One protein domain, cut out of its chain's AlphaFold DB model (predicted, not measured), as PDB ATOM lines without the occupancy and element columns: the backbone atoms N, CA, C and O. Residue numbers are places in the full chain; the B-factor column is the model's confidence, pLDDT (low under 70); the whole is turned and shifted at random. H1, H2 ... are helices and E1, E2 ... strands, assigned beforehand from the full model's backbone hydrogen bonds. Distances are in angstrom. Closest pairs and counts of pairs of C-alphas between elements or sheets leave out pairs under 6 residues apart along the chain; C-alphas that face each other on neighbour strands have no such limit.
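What this domain is: This is residues 6 to 73 of the 74 residues of an uncharacterized protein of Sulfurimonas crateris (UniProt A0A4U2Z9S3). A small antiparallel sheet of five strands, curled like part of a barrel, has the short helix H1 between its edge strands E1 and E2 along the chain, and the long helix H2 sticks out from this head as a straight arm, residues 52 to 73. The printed part has 68 residues, in the order E1 H1 E2 E3 E4 E5 H2, with sheet order E1 E5 E4 E3 E2 and a mixed class of helices and strands. It is extended, with a radius of gyration of the C-alphas of 18.2 A and spans of 60 by 21 by 19 A, the arm making the length.

Where its parts are: In the sheet, E4 is residues 34 to 40, 18.9 A long, and E5 is residues 43 to 48, 16.0 A. E3 is residues 25 to 28, E2 is residues 16 to 18, and E1 is residues 6 to 8, beginning at C-alpha 6 (377.995, 640.293, 460.322). H1 is residues 9 to 15, 10.0 A. H2 is residues 52 to 71, 28.5 A, ending at C-alpha 71 (357.700, 602.134, 485.160).

How they stand to each other: E2 E3 E4 E5 form a meander, each strand the antiparallel neighbour of the one before. Within hydrogen-bond range are N 38 and O 45 of E4 and E5, 2.9 A, N 35 and O 26 of E4 and E3, 2.8 A, N 27 and O 17 of E3 and E2, 2.8 A, and N 7 and O 44 of E1 and E5, 2.9 A. The sheet is strongly twisted. H1 is on the sheet at a height of 7.9 A, only just over E5 with 3 of its C-alphas, and runs along the strands at 7 degrees to E5 on the local plane. Their closest C-alphas are those of Gln 9 and Met 43, 5.7 A. H2 is not on the sheet. In H1 and H2 every O i to N i+4 pair is within hydrogen-bond range.

The domain as a whole: The C-alphas of Asn 41 and Gly 73 are the two farthest apart, 60.6 A. Without the free stretch, the body spans 27 by 18 by 18 A. The printed part has no cut and no long link. Residues 52 to 53 have pLDDT under 70.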
ATOM      1  N   THR A   6     377.221 640.026 461.549       93.44
ATOM      2  CA  THR A   6     377.995 640.293 460.322       93.44
ATOM      3  C   THR A   6     379.232 641.083 460.707       93.44
ATOM      4  O   THR A   6     379.109 642.096 461.393       93.44
ATOM      5  N   VAL A   7     380.405 640.609 460.299       93.12
ATOM      6  CA  VAL A   7     381.701 641.215 460.623       93.12
ATOM      7  C   VAL A   7     382.512 641.475 459.359       93.12
ATOM      8  O   VAL A   7     382.355 640.798 458.338       93.12
ATOM      9  N   MET A   8     383.401 642.462 459.431       94.31
ATOM     10  CA  MET A   8     384.380 642.720 458.374       94.31
ATOM     11  C   MET A   8     385.472 641.644 458.382       94.31
ATOM     12  O   MET A   8     385.767 641.057 459.423       94.31
ATOM     13  N   GLN A   9     386.123 641.420 457.240       89.81
ATOM     14  CA  GLN A   9     387.174 640.402 457.110       89.81
ATOM     15  C   GLN A   9     388.362 640.618 458.070       89.81
ATOM     16  O   GLN A   9     388.941 639.651 458.567       89.81
ATOM     17  N   GLU A  10     388.704 641.873 458.373       92.38
ATOM     18  CA  GLU A  10     389.758 642.216 459.338       92.38
ATOM     19  C   GLU A  10     389.388 641.797 460.769       92.38
ATOM     20  O   GLU A  10     390.188 641.161 461.457       92.38
ATOM     21  N   GLU A  11     388.157 642.099 461.202       93.12
ATOM     22  CA  GLU A  11     387.632 641.665 462.503       93.12
ATOM     23  C   GLU A  11     387.564 640.137 462.571       93.12
ATOM     24  O   GLU A  11     387.991 639.541 463.560       93.12
ATOM     25  N   PHE A  12     387.084 639.505 461.497       93.31
ATOM     26  CA  PHE A  12     386.982 638.056 461.385       93.31
ATOM     27  C   PHE A  12     388.336 637.370 461.610       93.31
ATOM     28  O   PHE A  12     388.478 636.536 462.497       93.31
ATOM     29  N   THR A  13     389.358 637.786 460.859       92.25
ATOM     30  CA  THR A  13     390.701 637.183 460.921       92.25
ATOM     31  C   THR A  13     391.356 637.380 462.292       92.25
ATOM     32  O   THR A  13     392.132 636.545 462.758       92.25
ATOM     33  N   LYS A  14     391.045 638.493 462.965       95.81
ATOM     34  CA  LYS A  14     391.579 638.794 464.293       95.81
ATOM     35  C   LYS A  14     390.935 637.922 465.373       95.81
ATOM     36  O   LYS A  14     391.653 637.330 466.178       95.81
ATOM     37  N   ASN A  15     389.607 637.835 465.373       96.00
ATOM     38  CA  ASN A  15     388.838 637.364 466.527       96.00
ATOM     39  C   ASN A  15     388.357 635.910 466.418       96.00
ATOM     40  O   ASN A  15     387.931 635.353 467.426       96.00
ATOM     41  N   TYR A  16     388.442 635.291 465.240       94.69
ATOM     42  CA  TYR A  16     387.904 633.954 464.996       94.69
ATOM     43  C   TYR A  16     388.984 633.005 464.476       94.69
ATOM     44  O   TYR A  16     389.865 633.416 463.720       94.69
ATOM     45  N   ASP A  17     388.904 631.738 464.879       95.00
ATOM     46  CA  ASP A  17     389.708 630.642 464.335       95.00
ATOM     47  C   ASP A  17     388.807 629.609 463.661       95.00
ATOM     48  O   ASP A  17     387.681 629.374 464.099       95.00
ATOM     49  N   PHE A  18     389.303 628.960 462.609       92.56
ATOM     50  CA  PHE A  18     388.589 627.846 461.989       92.56
ATOM     51  C   PHE A  18     388.460 626.678 462.964       92.56
ATOM     52  O   PHE A  18     389.428 626.269 463.615       92.56
ATOM     53  N   TYR A  19     387.247 626.144 463.060       88.94
ATOM     54  CA  TYR A  19     386.964 625.004 463.908       88.94
ATOM     55  C   TYR A  19     387.509 623.737 463.244       88.94
ATOM     56  O   TYR A  19     387.306 623.507 462.053       88.94
ATOM     57  N   LYS A  20     388.250 622.926 464.005       85.62
ATOM     58  CA  LYS A  20     388.915 621.735 463.458       85.62
ATOM     59  C   LYS A  20     387.889 620.793 462.836       85.62
ATOM     60  O   LYS A  20     386.841 620.561 463.428       85.62
ATOM     61  N   ASP A  21     388.232 620.248 461.672       86.50
ATOM     62  CA  ASP A  21     387.448 619.256 460.923       86.50
ATOM     63  C   ASP A  21     386.144 619.772 460.274       86.50
ATOM     64  O   ASP A  21     385.403 618.977 459.694       86.50
ATOM     65  N   TYR A  22     385.874 621.085 460.310       85.31
ATOM     66  CA  TYR A  22     384.708 621.699 459.663       85.31
ATOM     67  C   TYR A  22     385.101 622.933 458.844       85.31
ATOM     68  O   TYR A  22     385.505 623.956 459.393       85.31
ATOM     69  N   ASP A  23     384.913 622.860 457.526       86.06
ATOM     70  CA  ASP A  23     385.311 623.925 456.594       86.06
ATOM     71  C   ASP A  23     384.458 625.203 456.710       86.06
ATOM     72  O   ASP A  23     384.903 626.285 456.331       86.06
ATOM     73  N   ASP A  24     383.223 625.093 457.217       90.38
ATOM     74  CA  ASP A  24     382.265 626.199 457.318       90.38
ATOM     75  C   ASP A  24     382.113 626.756 458.739       90.38
ATOM     76  O   ASP A  24     381.322 627.682 458.941       90.38
ATOM     77  N   MET A  25     382.854 626.235 459.724       92.38
ATOM     78  CA  MET A  25     382.708 626.619 461.128       92.38
ATOM     79  C   MET A  25     383.921 627.361 461.675       92.38
ATOM     80  O   MET A  25     385.074 627.056 461.376       92.38
ATOM     81  N   VAL A  26     383.641 628.314 462.556       93.62
ATOM     82  CA  VAL A  26     384.649 629.073 463.292       93.62
ATOM     83  C   VAL A  26     384.289 629.167 464.761       93.62
ATOM     84  O   VAL A  26     383.119 629.078 465.130       93.62
ATOM     85  N   ILE A  27     385.296 629.392 465.589       92.69
ATOM     86  CA  ILE A  27     385.155 629.662 467.012       92.69
ATOM     87  C   ILE A  27     385.645 631.073 467.318       92.69
ATOM     88  O   ILE A  27     386.682 631.510 466.818       92.69
ATOM     89  N   ASP A  28     384.875 631.798 468.117       93.19
ATOM     90  CA  ASP A  28     385.281 633.081 468.677       93.19
ATOM     91  C   ASP A  28     386.326 632.851 469.777       93.19
ATOM     92  O   ASP A  28     386.101 632.072 470.704       93.19
ATOM     93  N   LYS A  29     387.482 633.509 469.664       93.19
ATOM     94  CA  LYS A  29     388.631 633.298 470.560       93.19
ATOM     95  C   LYS A  29     388.376 633.733 472.001       93.19
ATOM     96  O   LYS A  29     389.067 633.259 472.897       93.19
ATOM     97  N   GLU A  30     387.459 634.673 472.219       92.81
ATOM     98  CA  GLU A  30     387.180 635.235 473.543       92.81
ATOM     99  C   GLU A  30     386.049 634.478 474.237       92.81
ATOM    100  O   GLU A  30     386.141 634.161 475.421       92.81
ATOM    101  N   THR A  31     384.979 634.190 473.499       89.69
ATOM    102  CA  THR A  31     383.755 633.601 474.066       89.69
ATOM    103  C   THR A  31     383.673 632.086 473.914       89.69
ATOM    104  O   THR A  31     382.763 631.475 474.471       89.69
ATOM    105  N   GLU A  32     384.576 631.487 473.134       88.81
ATOM    106  CA  GLU A  32     384.549 630.076 472.724       88.81
ATOM    107  C   GLU A  32     383.249 629.665 472.003       88.81
ATOM    108  O   GLU A  32     382.965 628.481 471.807       88.81
ATOM    109  N   GLN A  33     382.440 630.636 471.567       88.44
ATOM    110  CA  GLN A  33     381.205 630.366 470.851       88.44
ATOM    111  C   GLN A  33     381.508 629.942 469.409       88.44
ATOM    112  O   GLN A  33     382.305 630.571 468.713       88.44
ATOM    113  N   VAL A  34     380.837 628.884 468.949       89.88
ATOM    114  CA  VAL A  34     380.983 628.357 467.586       89.88
ATOM    115  C   VAL A  34     379.931 628.967 466.662       89.88
ATOM    116  O   VAL A  34     378.756 629.099 467.018       89.88
ATOM    117  N   PHE A  35     380.348 629.305 465.447       91.88
ATOM    118  CA  PHE A  35     379.521 629.898 464.407       91.88
ATOM    119  C   PHE A  35     379.709 629.158 463.088       91.88
ATOM    120  O   PHE A  35     380.815 628.737 462.755       91.88
ATOM    121  N   LYS A  36     378.640 629.070 462.296       92.38
ATOM    122  CA  LYS A  36     378.740 628.821 460.858       92.38
ATOM    123  C   LYS A  36     379.018 630.120 460.125       92.38
ATOM    124  O   LYS A  36     378.445 631.159 460.459       92.38
ATOM    125  N   THR A  37     379.865 630.047 459.114       92.56
ATOM    126  CA  THR A  37     380.309 631.197 458.330       92.56
ATOM    127  C   THR A  37     379.657 631.226 456.956       92.56
ATOM    128  O   THR A  37     379.539 630.207 456.285       92.56
ATOM    129  N   ASN A  38     379.258 632.419 456.521       91.81
ATOM    130  CA  ASN A  38     378.831 632.697 455.154       91.81
ATOM    131  C   ASN A  38     379.591 633.921 454.638       91.81
ATOM    132  O   ASN A  38     379.493 635.006 455.214       91.81
ATOM    133  N   PHE A  39     380.323 633.767 453.538       89.50
ATOM    134  CA  PHE A  39     381.085 634.857 452.930       89.50
ATOM    135  C   PHE A  39     380.225 635.589 451.898       89.50
ATOM    136  O   PHE A  39     379.788 635.000 450.910       89.50
ATOM    137  N   LEU A  40     379.973 636.878 452.123       87.69
ATOM    138  CA  LEU A  40     379.109 637.708 451.280       87.69
ATOM    139  C   LEU A  40     379.784 639.058 451.033       87.69
ATOM    140  O   LEU A  40     379.944 639.849 451.957       87.69
ATOM    141  N   ASN A  41     380.163 639.336 449.783       86.44
ATOM    142  CA  ASN A  41     380.692 640.637 449.341       86.44
ATOM    143  C   ASN A  41     381.825 641.208 450.228       86.44
ATOM    144  O   ASN A  41     381.831 642.395 450.544       86.44
ATOM    145  N   GLY A  42     382.776 640.365 450.648       85.12
ATOM    146  CA  GLY A  42     383.909 640.778 451.494       85.12
ATOM    147  C   GLY A  42     383.595 640.897 452.992       85.12
ATOM    148  O   GLY A  42     384.467 641.271 453.774       85.12
ATOM    149  N   MET A  43     382.374 640.556 453.405       92.69
ATOM    150  CA  MET A  43     381.977 640.418 454.807       92.69
ATOM    151  C   MET A  43     381.777 638.946 455.163       92.69
ATOM    152  O   MET A  43     381.546 638.100 454.292       92.69
ATOM    153  N   VAL A  44     381.822 638.655 456.462       93.56
ATOM    154  CA  VAL A  44     381.539 637.327 457.003       93.56
ATOM    155  C   VAL A  44     380.291 637.400 457.870       93.56
ATOM    156  O   VAL A  44     380.244 638.126 458.862       93.56
ATOM    157  N   GLN A  45     379.264 636.648 457.490       94.56
ATOM    158  CA  GLN A  45     378.123 636.368 458.348       94.56
ATOM    159  C   GLN A  45     378.444 635.184 459.253       94.56
ATOM    160  O   GLN A  45     378.863 634.131 458.782       94.56
ATOM    161  N   LEU A  46     378.206 635.368 460.543       92.94
ATOM    162  CA  LEU A  46     378.383 634.405 461.612       92.94
ATOM    163  C   LEU A  46     377.001 634.032 462.140       92.94
ATOM    164  O   LEU A  46     376.303 634.842 462.756       92.94
ATOM    165  N   VAL A  47     376.599 632.798 461.873       91.00
ATOM    166  CA  VAL A  47     375.355 632.217 462.370       91.00
ATOM    167  C   VAL A  47     375.706 631.383 463.599       91.00
ATOM    168  O   VAL A  47     376.454 630.416 463.450       91.00
ATOM    169  N   PRO A  48     375.219 631.734 464.804       88.50
ATOM    170  CA  PRO A  48     375.503 630.963 466.006       88.50
ATOM    171  C   PRO A  48     375.142 629.492 465.805       88.50
ATOM    172  O   PRO A  48     374.027 629.175 465.393       88.50
ATOM    173  N   VAL A  49     376.069 628.588 466.111       84.75
ATOM    174  CA  VAL A  49     375.734 627.171 466.232       84.75
ATOM    175  C   VAL A  49     375.146 626.987 467.618       84.75
ATOM    176  O   VAL A  49     375.850 626.868 468.616       84.75
ATOM    177  N   SER A  50     373.824 627.033 467.695       73.25
ATOM    178  CA  SER A  50     373.123 626.778 468.940       73.25
ATOM    179  C   SER A  50     372.905 625.295 469.138       73.25
ATOM    180  O   SER A  50     372.221 624.622 468.366       73.25
ATOM    181  N   ASN A  51     373.446 624.797 470.244       71.12
ATOM    182  CA  ASN A  51     373.117 623.472 470.736       71.12
ATOM    183  C   ASN A  51     371.784 623.457 471.491       71.12
ATOM    184  O   ASN A  51     371.397 622.386 471.934       71.12
ATOM    185  N   ASN A  52     371.057 624.576 471.635       68.50
ATOM    186  CA  ASN A  52     369.857 624.617 472.480       68.50
ATOM    187  C   ASN A  52     368.813 623.592 472.036       68.50
ATOM    188  O   ASN A  52     368.347 622.807 472.850       68.50
ATOM    189  N   THR A  53     368.524 623.495 470.736       67.12
ATOM    190  CA  THR A  53     367.590 622.476 470.233       67.12
ATOM    191  C   THR A  53     368.116 621.048 470.425       67.12
ATOM    192  O   THR A  53     367.332 620.125 470.648       67.12
ATOM    193  N   ALA A  54     369.430 620.830 470.336       70.75
ATOM    194  CA  ALA A  54     370.028 619.520 470.598       70.75
ATOM    195  C   ALA A  54     369.962 619.162 472.093       70.75
ATOM    196  O   ALA A  54     369.583 618.045 472.435       70.75
ATOM    197  N   MET A  55     370.248 620.123 472.971       77.56
ATOM    198  CA  MET A  55     370.165 620.012 474.427       77.56
ATOM    199  C   MET A  55     368.730 619.760 474.882       77.56
ATOM    200  O   MET A  55     368.498 618.804 475.607       77.56
ATOM    201  N   GLU A  56     367.754 620.518 474.378       81.44
ATOM    202  CA  GLU A  56     366.329 620.297 474.653       81.44
ATOM    203  C   GLU A  56     365.893 618.879 474.264       81.44
ATOM    204  O   GLU A  56     365.194 618.209 475.023       81.44
ATOM    205  N   LYS A  57     366.333 618.377 473.100       81.25
ATOM    206  CA  LYS A  57     366.049 616.997 472.675       81.25
ATOM    207  C   LYS A  57     366.713 615.960 473.580       81.25
ATOM    208  O   LYS A  57     366.090 614.943 473.882       81.25
ATOM    209  N   ILE A  58     367.952 616.200 474.015       84.44
ATOM    210  CA  ILE A  58     368.655 615.333 474.971       84.44
ATOM    211  C   ILE A  58     367.910 615.321 476.309       84.44
ATOM    212  O   ILE A  58     367.614 614.248 476.828       84.44
ATOM    213  N   GLU A  59     367.543 616.483 476.844       90.31
ATOM    214  CA  GLU A  59     366.801 616.620 478.100       90.31
ATOM    215  C   GLU A  59     365.434 615.933 478.038       90.31
ATOM    216  O   GLU A  59     365.070 615.180 478.946       90.31
ATOM    217  N   GLN A  60     364.691 616.128 476.945       91.94
ATOM    218  CA  GLN A  60     363.426 615.435 476.703       91.94
ATOM    219  C   GLN A  60     363.629 613.918 476.653       91.94
ATOM    220  O   GLN A  60     362.934 613.184 477.359       91.94
ATOM    221  N   GLY A  61     364.615 613.447 475.885       93.56
ATOM    222  CA  GLY A  61     364.939 612.026 475.768       93.56
ATOM    223  C   GLY A  61     365.337 611.395 477.105       93.56
ATOM    224  O   GLY A  61     364.842 610.321 477.452       93.56
ATOM    225  N   LEU A  62     366.164 612.078 477.900       95.44
ATOM    226  CA  LEU A  62     366.561 611.639 479.241       95.44
ATOM    227  C   LEU A  62     365.367 611.605 480.205       95.44
ATOM    228  O   LEU A  62     365.223 610.654 480.975       95.44
ATOM    229  N   SER A  63     364.476 612.596 480.139       94.94
ATOM    230  CA  SER A  63     363.246 612.635 480.938       94.94
ATOM    231  C   SER A  63     362.309 611.468 480.603       94.94
ATOM    232  O   SER A  63     361.785 610.799 481.500       94.94
ATOM    233  N   GLU A  64     362.118 611.167 479.317       95.56
ATOM    234  CA  GLU A  64     361.338 610.009 478.874       95.56
ATOM    235  C   GLU A  64     361.976 608.683 479.284       95.56
ATOM    236  O   GLU A  64     361.278 607.778 479.754       95.56
ATOM    237  N   PHE A  65     363.295 608.569 479.135       95.19
ATOM    238  CA  PHE A  65     364.054 607.399 479.554       95.19
ATOM    239  C   PHE A  65     363.896 607.146 481.060       95.19
ATOM    240  O   PHE A  65     363.508 606.047 481.461       95.19
ATOM    241  N   ALA A  66     364.061 608.176 481.893       95.06
ATOM    242  CA  ALA A  66     363.872 608.083 483.339       95.06
ATOM    243  C   ALA A  66     362.438 607.669 483.726       95.06
ATOM    244  O   ALA A  66     362.241 606.858 484.633       95.06
ATOM    245  N   LYS A  67     361.415 608.173 483.020       95.19
ATOM    246  CA  LYS A  67     360.017 607.744 483.224       95.19
ATOM    247  C   LYS A  67     359.817 606.262 482.897       95.19
ATOM    248  O   LYS A  67     359.060 605.589 483.597       95.19
ATOM    249  N   LYS A  68     360.468 605.750 481.847       95.81
ATOM    250  CA  LYS A  68     360.411 604.326 481.476       95.81
ATOM    251  C   LYS A  68     361.097 603.444 482.518       95.81
ATOM    252  O   LYS A  68     360.510 602.433 482.889       95.81
ATOM    253  N   LEU A  69     362.258 603.851 483.034       94.62
ATOM    254  CA  LEU A  69     362.956 603.132 484.107       94.62
ATOM    255  C   LEU A  69     362.073 602.972 485.351       94.62
ATOM    256  O   LEU A  69     361.830 601.847 485.781       94.62
ATOM    257  N   LYS A  70     361.466 604.069 485.827       93.62
ATOM    258  CA  LYS A  70     360.533 604.035 486.968       93.62
ATOM    259  C   LYS A  70     359.342 603.102 486.740       93.62
ATOM    260  O   LYS A  70     358.909 602.414 487.656       93.62
ATOM    261  N   ARG A  71     358.796 603.059 485.516       92.62
ATOM    262  CA  ARG A  71     357.700 602.134 485.160       92.62
ATOM    263  C   ARG A  71     358.129 600.668 485.173       92.62
ATOM    264  O   ARG A  71     357.283 599.813 485.401       92.62
ATOM    265  N   GLN A  72     359.401 600.386 484.905       93.69
ATOM    266  CA  GLN A  72     359.961 599.036 484.949       93.69
ATOM    267  C   GLN A  72     360.426 598.619 486.353       93.69
ATOM    268  O   GLN A  72     360.855 597.483 486.525       93.69
ATOM    269  N   GLY A  73     360.292 599.494 487.357       88.56
ATOM    270  CA  GLY A  73     360.642 599.192 488.746       88.56
ATOM    271  C   GLY A  73     362.120 599.390 489.090       88.56
ATOM    272  O   GLY A  73     362.565 598.835 490.091       88.56
TER     273      GLY A  73